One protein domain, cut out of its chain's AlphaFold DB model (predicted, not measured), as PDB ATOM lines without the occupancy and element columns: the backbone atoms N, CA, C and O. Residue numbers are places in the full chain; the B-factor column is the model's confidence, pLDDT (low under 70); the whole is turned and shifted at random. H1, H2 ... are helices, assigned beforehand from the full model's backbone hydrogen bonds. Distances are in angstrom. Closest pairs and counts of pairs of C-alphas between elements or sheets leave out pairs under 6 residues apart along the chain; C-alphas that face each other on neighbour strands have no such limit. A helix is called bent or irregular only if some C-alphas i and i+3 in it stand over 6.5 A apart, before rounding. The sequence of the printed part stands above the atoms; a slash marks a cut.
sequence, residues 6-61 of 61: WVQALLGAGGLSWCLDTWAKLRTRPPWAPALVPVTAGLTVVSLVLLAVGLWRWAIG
ATOM      1  N   TRP A   6     107.780 152.073 148.467       89.00
ATOM      2  CA  TRP A   6     107.450 153.314 149.163       89.00
ATOM      3  C   TRP A   6     108.702 154.141 149.456       89.00
ATOM      4  O   TRP A   6     108.652 155.361 149.359       89.00
ATOM      5  N   VAL A   7     109.853 153.506 149.718       92.00
ATOM      6  CA  VAL A   7     111.108 154.243 149.931       92.00
ATOM      7  C   VAL A   7     111.582 154.882 148.628       92.00
ATOM      8  O   VAL A   7     112.025 156.026 148.631       92.00
ATOM      9  N   GLN A   8     111.447 154.180 147.497       89.50
ATOM     10  CA  GLN A   8     111.758 154.746 146.178       89.50
ATOM     11  C   GLN A   8     110.838 155.925 145.846       89.50
ATOM     12  O   GLN A   8     111.323 156.974 145.429       89.50
ATOM     13  N   ALA A   9     109.536 155.778 146.103       88.69
ATOM     14  CA  ALA A   9     108.564 156.838 145.877       88.69
ATOM     15  C   ALA A   9     108.825 158.062 146.774       88.69
ATOM     16  O   ALA A   9     108.829 159.184 146.278       88.69
ATOM     17  N   LEU A  10     109.112 157.864 148.067       93.44
ATOM     18  CA  LEU A  10     109.409 158.954 149.002       93.44
ATOM     19  C   LEU A  10     110.719 159.672 148.668       93.44
ATOM     20  O   LEU A  10     110.761 160.899 148.720       93.44
ATOM     21  N   LEU A  11     111.771 158.941 148.291       92.31
ATOM     22  CA  LEU A  11     113.022 159.554 147.837       92.31
ATOM     23  C   LEU A  11     112.820 160.354 146.549       92.31
ATOM     24  O   LEU A  11     113.321 161.470 146.440       92.31
ATOM     25  N   GLY A  12     112.059 159.809 145.596       92.19
ATOM     26  CA  GLY A  12     111.708 160.513 144.368       92.19
ATOM     27  C   GLY A  12     110.878 161.772 144.629       92.19
ATOM     28  O   GLY A  12     111.196 162.838 144.110       92.19
ATOM     29  N   ALA A  13     109.861 161.687 145.487       92.44
ATOM     30  CA  ALA A  13     109.025 162.824 145.860       92.44
ATOM     31  C   ALA A  13     109.820 163.903 146.615       92.44
ATOM     32  O   ALA A  13     109.760 165.073 146.250       92.44
ATOM     33  N   GLY A  14     110.614 163.515 147.618       94.19
ATOM     34  CA  GLY A  14     111.442 164.444 148.388       94.19
ATOM     35  C   GLY A  14     112.516 165.122 147.535       94.19
ATOM     36  O   GLY A  14     112.696 166.338 147.619       94.19
ATOM     37  N   GLY A  15     113.182 164.362 146.659       92.25
ATOM     38  CA  GLY A  15     114.144 164.903 145.699       92.25
ATOM     39  C   GLY A  15     113.498 165.885 144.718       92.25
ATOM     40  O   GLY A  15     114.041 166.961 144.476       92.25
ATOM     41  N   LEU A  16     112.292 165.581 144.225       92.25
ATOM     42  CA  LEU A  16     111.510 166.484 143.375       92.25
ATOM     43  C   LEU A  16     111.123 167.780 144.089       92.25
ATOM     44  O   LEU A  16     111.297 168.856 143.518       92.25
ATOM     45  N   SER A  17     110.633 167.703 145.329       93.56
ATOM     46  CA  SER A  17     110.298 168.889 146.125       93.56
ATOM     47  C   SER A  17     111.512 169.798 146.322       93.56
ATOM     48  O   SER A  17     111.409 171.011 146.141       93.56
ATOM     49  N   TRP A  18     112.677 169.217 146.622       91.69
ATOM     50  CA  TRP A  18     113.925 169.968 146.741       91.69
ATOM     51  C   TRP A  18     114.369 170.591 145.409       91.69
ATOM     52  O   TRP A  18     114.785 171.751 145.374       91.69
ATOM     53  N   CYS A  19     114.247 169.861 144.296       92.00
ATOM     54  CA  CYS A  19     114.563 170.382 142.967       92.00
ATOM     55  C   CYS A  19     113.675 171.576 142.608       92.00
ATOM     56  O   CYS A  19     114.187 172.578 142.115       92.00
ATOM     57  N   LEU A  20     112.368 171.508 142.876       90.38
ATOM     58  CA  LEU A  20     111.434 172.610 142.618       90.38
ATOM     59  C   LEU A  20     111.803 173.876 143.401       90.38
ATOM     60  O   LEU A  20     111.849 174.963 142.822       90.38
ATOM     61  N   ASP A  21     112.123 173.734 144.687       90.19
ATOM     62  CA  ASP A  21     112.601 174.838 145.526       90.19
ATOM     63  C   ASP A  21     113.941 175.407 145.016       90.19
ATOM     64  O   ASP A  21     114.119 176.623 144.908       90.19
ATOM     65  N   THR A  22     114.864 174.538 144.603       87.31
ATOM     66  CA  THR A  22     116.160 174.943 144.043       87.31
ATOM     67  C   THR A  22     115.996 175.681 142.714       87.31
ATOM     68  O   THR A  22     116.625 176.718 142.512       87.31
ATOM     69  N   TRP A  23     115.106 175.224 141.829       87.88
ATOM     70  CA  TRP A  23     114.767 175.919 140.587       87.88
ATOM     71  C   TRP A  23     114.125 177.281 140.844       87.88
ATOM     72  O   TRP A  23     114.469 178.250 140.166       87.88
ATOM     73  N   ALA A  24     113.235 177.387 141.835       87.06
ATOM     74  CA  ALA A  24     112.649 178.663 142.236       87.06
ATOM     75  C   ALA A  24     113.732 179.648 142.703       87.06
ATOM     76  O   ALA A  24     113.747 180.799 142.272       87.06
ATOM     77  N   LYS A  25     114.695 179.172 143.500       84.00
ATOM     78  CA  LYS A  25     115.848 179.962 143.956       84.00
ATOM     79  C   LYS A  25     116.814 180.310 142.822       84.00
ATOM     80  O   LYS A  25     117.385 181.396 142.833       84.00
ATOM     81  N   LEU A  26     117.008 179.428 141.842       83.19
ATOM     82  CA  LEU A  26     117.870 179.687 140.682       83.19
ATOM     83  C   LEU A  26     117.318 180.804 139.789       83.19
ATOM     84  O   LEU A  26     118.109 181.575 139.258       83.19
ATOM     85  N   ARG A  27     115.990 180.956 139.678       77.31
ATOM     86  CA  ARG A  27     115.368 182.057 138.912       77.31
ATOM     87  C   ARG A  27     115.726 183.442 139.444       77.31
ATOM     88  O   ARG A  27     115.726 184.398 138.678       77.31
ATOM     89  N   THR A  28     115.993 183.556 140.742       79.06
ATOM     90  CA  THR A  28     116.250 184.839 141.409       79.06
ATOM     91  C   THR A  28     117.723 185.052 141.750       79.06
ATOM     92  O   THR A  28     118.066 186.086 142.321       79.06
ATOM     93  N   ARG A  29     118.605 184.083 141.469       64.75
ATOM     94  CA  ARG A  29     120.026 184.175 141.823       64.75
ATOM     95  C   ARG A  29     120.861 184.759 140.678       64.75
ATOM     96  O   ARG A  29     120.612 184.440 139.518       64.75
ATOM     97  N   PRO A  30     121.885 185.572 140.990       61.16
ATOM     98  CA  PRO A  30     122.816 186.058 139.982       61.16
ATOM     99  C   PRO A  30     123.671 184.906 139.400       61.16
ATOM    100  O   PRO A  30     123.854 183.881 140.059       61.16
ATOM    101  N   PRO A  31     124.222 185.059 138.180       67.38
ATOM    102  CA  PRO A  31     124.736 183.972 137.327       67.38
ATOM    103  C   PRO A  31     126.036 183.281 137.791       67.38
ATOM    104  O   PRO A  31     126.631 182.521 137.031       67.38
ATOM    105  N   TRP A  32     126.504 183.505 139.018       66.38
ATOM    106  CA  TRP A  32     127.810 183.027 139.499       66.38
ATOM    107  C   TRP A  32     127.860 181.530 139.849       66.38
ATOM    108  O   TRP A  32     128.937 181.011 140.126       66.38
ATOM    109  N   ALA A  33     126.733 180.814 139.803       68.00
ATOM    110  CA  ALA A  33     126.685 179.373 140.061       68.00
ATOM    111  C   ALA A  33     126.088 178.571 138.881       68.00
ATOM    112  O   ALA A  33     125.084 177.873 139.053       68.00
ATOM    113  N   PRO A  34     126.697 178.625 137.679       68.94
ATOM    114  CA  PRO A  34     126.177 177.953 136.485       68.94
ATOM    115  C   PRO A  34     126.156 176.424 136.627       68.94
ATOM    116  O   PRO A  34     125.298 175.770 136.046       68.94
ATOM    117  N   ALA A  35     127.041 175.852 137.451       77.56
ATOM    118  CA  ALA A  35     127.102 174.414 137.713       77.56
ATOM    119  C   ALA A  35     125.890 173.877 138.502       77.56
ATOM    120  O   ALA A  35     125.605 172.683 138.440       77.56
ATOM    121  N   LEU A  36     125.135 174.732 139.204       78.50
ATOM    122  CA  LEU A  36     123.931 174.297 139.923       78.50
ATOM    123  C   LEU A  36     122.798 173.909 138.967       78.50
ATOM    124  O   LEU A  36     122.011 173.027 139.294       78.50
ATOM    125  N   VAL A  37     122.723 174.518 137.784       84.00
ATOM    126  CA  VAL A  37     121.682 174.236 136.782       84.00
ATOM    127  C   VAL A  37     121.741 172.783 136.277       84.00
ATOM    128  O   VAL A  37     120.741 172.080 136.429       84.00
ATOM    129  N   PRO A  38     122.873 172.271 135.741       86.19
ATOM    130  CA  PRO A  38     122.954 170.885 135.282       86.19
ATOM    131  C   PRO A  38     122.820 169.878 136.431       86.19
ATOM    132  O   PRO A  38     122.227 168.819 136.240       86.19
ATOM    133  N   VAL A  39     123.298 170.211 137.638       87.38
ATOM    134  CA  VAL A  39     123.144 169.351 138.825       87.38
ATOM    135  C   VAL A  39     121.676 169.229 139.229       87.38
ATOM    136  O   VAL A  39     121.180 168.119 139.415       87.38
ATOM    137  N   THR A  40     120.953 170.351 139.306       89.06
ATOM    138  CA  THR A  40     119.523 170.358 139.654       89.06
ATOM    139  C   THR A  40     118.704 169.653 138.572       89.06
ATOM    140  O   THR A  40     117.790 168.895 138.892       89.06
ATOM    141  N   ALA A  41     119.059 169.817 137.293       88.81
ATOM    142  CA  ALA A  41     118.438 169.087 136.190       88.81
ATOM    143  C   ALA A  41     118.643 167.566 136.316       88.81
ATOM    144  O   ALA A  41     117.668 166.815 136.275       88.81
ATOM    145  N   GLY A  42     119.879 167.112 136.550       90.94
ATOM    146  CA  GLY A  42     120.189 165.692 136.745       90.94
ATOM    147  C   GLY A  42     119.449 165.085 137.941       90.94
ATOM    148  O   GLY A  42     118.816 164.037 137.814       90.94
ATOM    149  N   LEU A  43     119.437 165.786 139.079       91.75
ATOM    150  CA  LEU A  43     118.681 165.381 140.269       91.75
ATOM    151  C   LEU A  43     117.171 165.336 140.022       91.75
ATOM    152  O   LEU A  43     116.503 164.434 140.526       91.75
ATOM    153  N   THR A  44     116.628 166.257 139.221       93.19
ATOM    154  CA  THR A  44     115.206 166.251 138.839       93.19
ATOM    155  C   THR A  44     114.863 164.972 138.076       93.19
ATOM    156  O   THR A  44     113.889 164.302 138.417       93.19
ATOM    157  N   VAL A  45     115.688 164.585 137.097       94.50
ATOM    158  CA  VAL A  45     115.484 163.359 136.307       94.50
ATOM    159  C   VAL A  45     115.577 162.113 137.187       94.50
ATOM    160  O   VAL A  45     114.685 161.271 137.143       94.50
ATOM    161  N   VAL A  46     116.608 162.002 138.033       94.25
ATOM    162  CA  VAL A  46     116.759 160.859 138.952       94.25
ATOM    163  C   VAL A  46     115.564 160.754 139.901       94.25
ATOM    164  O   VAL A  46     115.033 159.665 140.106       94.25
ATOM    165  N   SER A  47     115.102 161.883 140.438       92.94
ATOM    166  CA  SER A  47     113.964 161.926 141.359       92.94
ATOM    167  C   SER A  47     112.650 161.531 140.673       92.94
ATOM    168  O   SER A  47     111.872 160.766 141.242       92.94
ATOM    169  N   LEU A  48     112.430 161.961 139.423       94.25
ATOM    170  CA  LEU A  48     111.301 161.512 138.598       94.25
ATOM    171  C   LEU A  48     111.344 160.008 138.340       94.25
ATOM    172  O   LEU A  48     110.324 159.342 138.484       94.25
ATOM    173  N   VAL A  49     112.513 159.466 137.989       94.25
ATOM    174  CA  VAL A  49     112.679 158.027 137.750       94.25
ATOM    175  C   VAL A  49     112.402 157.235 139.026       94.25
ATOM    176  O   VAL A  49     111.663 156.258 138.981       94.25
ATOM    177  N   LEU A  50     112.934 157.665 140.174       92.12
ATOM    178  CA  LEU A  50     112.677 157.012 141.461       92.12
ATOM    179  C   LEU A  50     111.193 157.039 141.835       92.12
ATOM    180  O   LEU A  50     110.655 156.015 142.257       92.12
ATOM    181  N   LEU A  51     110.526 158.178 141.632       92.62
ATOM    182  CA  LEU A  51     109.097 158.310 141.885       92.62
ATOM    183  C   LEU A  51     108.286 157.408 140.947       92.62
ATOM    184  O   LEU A  51     107.456 156.634 141.413       92.62
ATOM    185  N   ALA A  52     108.557 157.463 139.642       93.06
ATOM    186  CA  ALA A  52     107.854 156.675 138.636       93.06
ATOM    187  C   ALA A  52     108.039 155.169 138.858       93.06
ATOM    188  O   ALA A  52     107.065 154.425 138.831       93.06
ATOM    189  N   VAL A  53     109.264 154.714 139.142       92.31
ATOM    190  CA  VAL A  53     109.548 153.302 139.436       92.31
ATOM    191  C   VAL A  53     108.896 152.872 140.749       92.31
ATOM    192  O   VAL A  53     108.328 151.784 140.811       92.31
ATOM    193  N   GLY A  54     108.938 153.711 141.789       90.56
ATOM    194  CA  GLY A  54     108.265 153.438 143.059       90.56
ATOM    195  C   GLY A  54     106.752 153.279 142.890       90.56
ATOM    196  O   GLY A  54     106.184 152.299 143.367       90.56
ATOM    197  N   LEU A  55     106.111 154.190 142.154       91.38
ATOM    198  CA  LEU A  55     104.674 154.142 141.862       91.38
ATOM    199  C   LEU A  55     104.299 152.984 140.933       91.38
ATOM    200  O   LEU A  55     103.291 152.323 141.155       91.38
ATOM    201  N   TRP A  56     105.120 152.692 139.924       92.75
ATOM    202  CA  TRP A  56     104.923 151.539 139.048       92.75
ATOM    203  C   TRP A  56     104.961 150.231 139.837       92.75
ATOM    204  O   TRP A  56     104.070 149.401 139.702       92.75
ATOM    205  N   ARG A  57     105.954 150.070 140.723       90.31
ATOM    206  CA  ARG A  57     106.071 148.897 141.601       90.31
ATOM    207  C   ARG A  57     104.904 148.766 142.577       90.31
ATOM    208  O   ARG A  57     104.577 147.645 142.935       90.31
ATOM    209  N   TRP A  58     104.316 149.882 143.005       91.19
ATOM    210  CA  TRP A  58     103.085 149.884 143.797       91.19
ATOM    211  C   TRP A  58     101.862 149.462 142.980       91.19
ATOM    212  O   TRP A  58     101.004 148.768 143.495       91.19
ATOM    213  N   ALA A  59     101.777 149.869 141.713       89.81
ATOM    214  CA  ALA A  59     100.627 149.562 140.867       89.81
ATOM    215  C   ALA A  59     100.591 148.101 140.385       89.81
ATOM    216  O   ALA A  59      99.513 147.571 140.126       89.81
ATOM    217  N   ILE A  60     101.757 147.466 140.220       91.44
ATOM    218  CA  ILE A  60     101.877 146.073 139.746       91.44
ATOM    219  C   ILE A  60     102.020 145.042 140.876       91.44
ATOM    220  O   ILE A  60     102.061 143.846 140.585       91.44
ATOM    221  N   GLY A  61     102.223 145.498 142.116       72.75
ATOM    222  CA  GLY A  61     102.483 144.665 143.294       72.75
ATOM    223  C   GLY A  61     101.304 144.667 144.245       72.75
ATOM    224  O   GLY A  61     101.081 143.608 144.865       72.75
TER     225      GLY A  61
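AT A GLANCE: This is residues 6 to 61 of the 61 residues of an uncharacterized protein of Brevundimonas naejangsanensis (UniProt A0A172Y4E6). This is a long helical hairpin: the two helices, H2 and H1, lie side by side along most of a rod, and the turn between them makes one tip, where residues 27 to 33 stick out. The helices run opposite ways and cross at a small angle. The printed part has 56 residues with two named helices, H1 then H2, and no named strand; the class is all helix. The whole is loose, with a radius of gyration of the C-alphas of 13.4 A, and spans 46 by 15 by 12 A.

IN THESE COORDINATES: Begin with the longest helix, H2, residues 36 to 59. Find C-alpha 36 at (123.931, 174.297, 139.923); from there the helix runs 34.0 A to C-alpha 59 at (100.627, 149.562, 140.867). Then go back to C-alpha 6 at (107.450, 153.314, 149.163), where H1, residues 6 to 27, begins; its first and last C-alphas are 31.5 A apart.

HOW THE PARTS SIT: Look at Gly 12 and Ser 47, whose C-alphas, 4.0 A apart, are the closest of the two helices. H1 and H2 touch, with 44 pairs of C-alphas within 8 A. Their lines stand at a shallow tilt of 28 degrees, and they run opposite ways, a helical hairpin. Their centres are 8.6 A apart. Along the backbone of H1 and of H2, every O i to N i+4 pair is within hydrogen-bond range. Neither helix is bent.

THE WHOLE: The two C-alphas farthest apart are those of Pro 30 and Gly 61, at 46.2 A. The 8 residues between H1 and H2 make a short link, and residues 27 to 33, of which 27 belongs to H1, stand free. The printed part has no cut and ends at residue 61, the chain's last. In the B-factor column you will find a mean pLDDT of 86.9 for the printed part of this model, with residues 29 to 34 under 70.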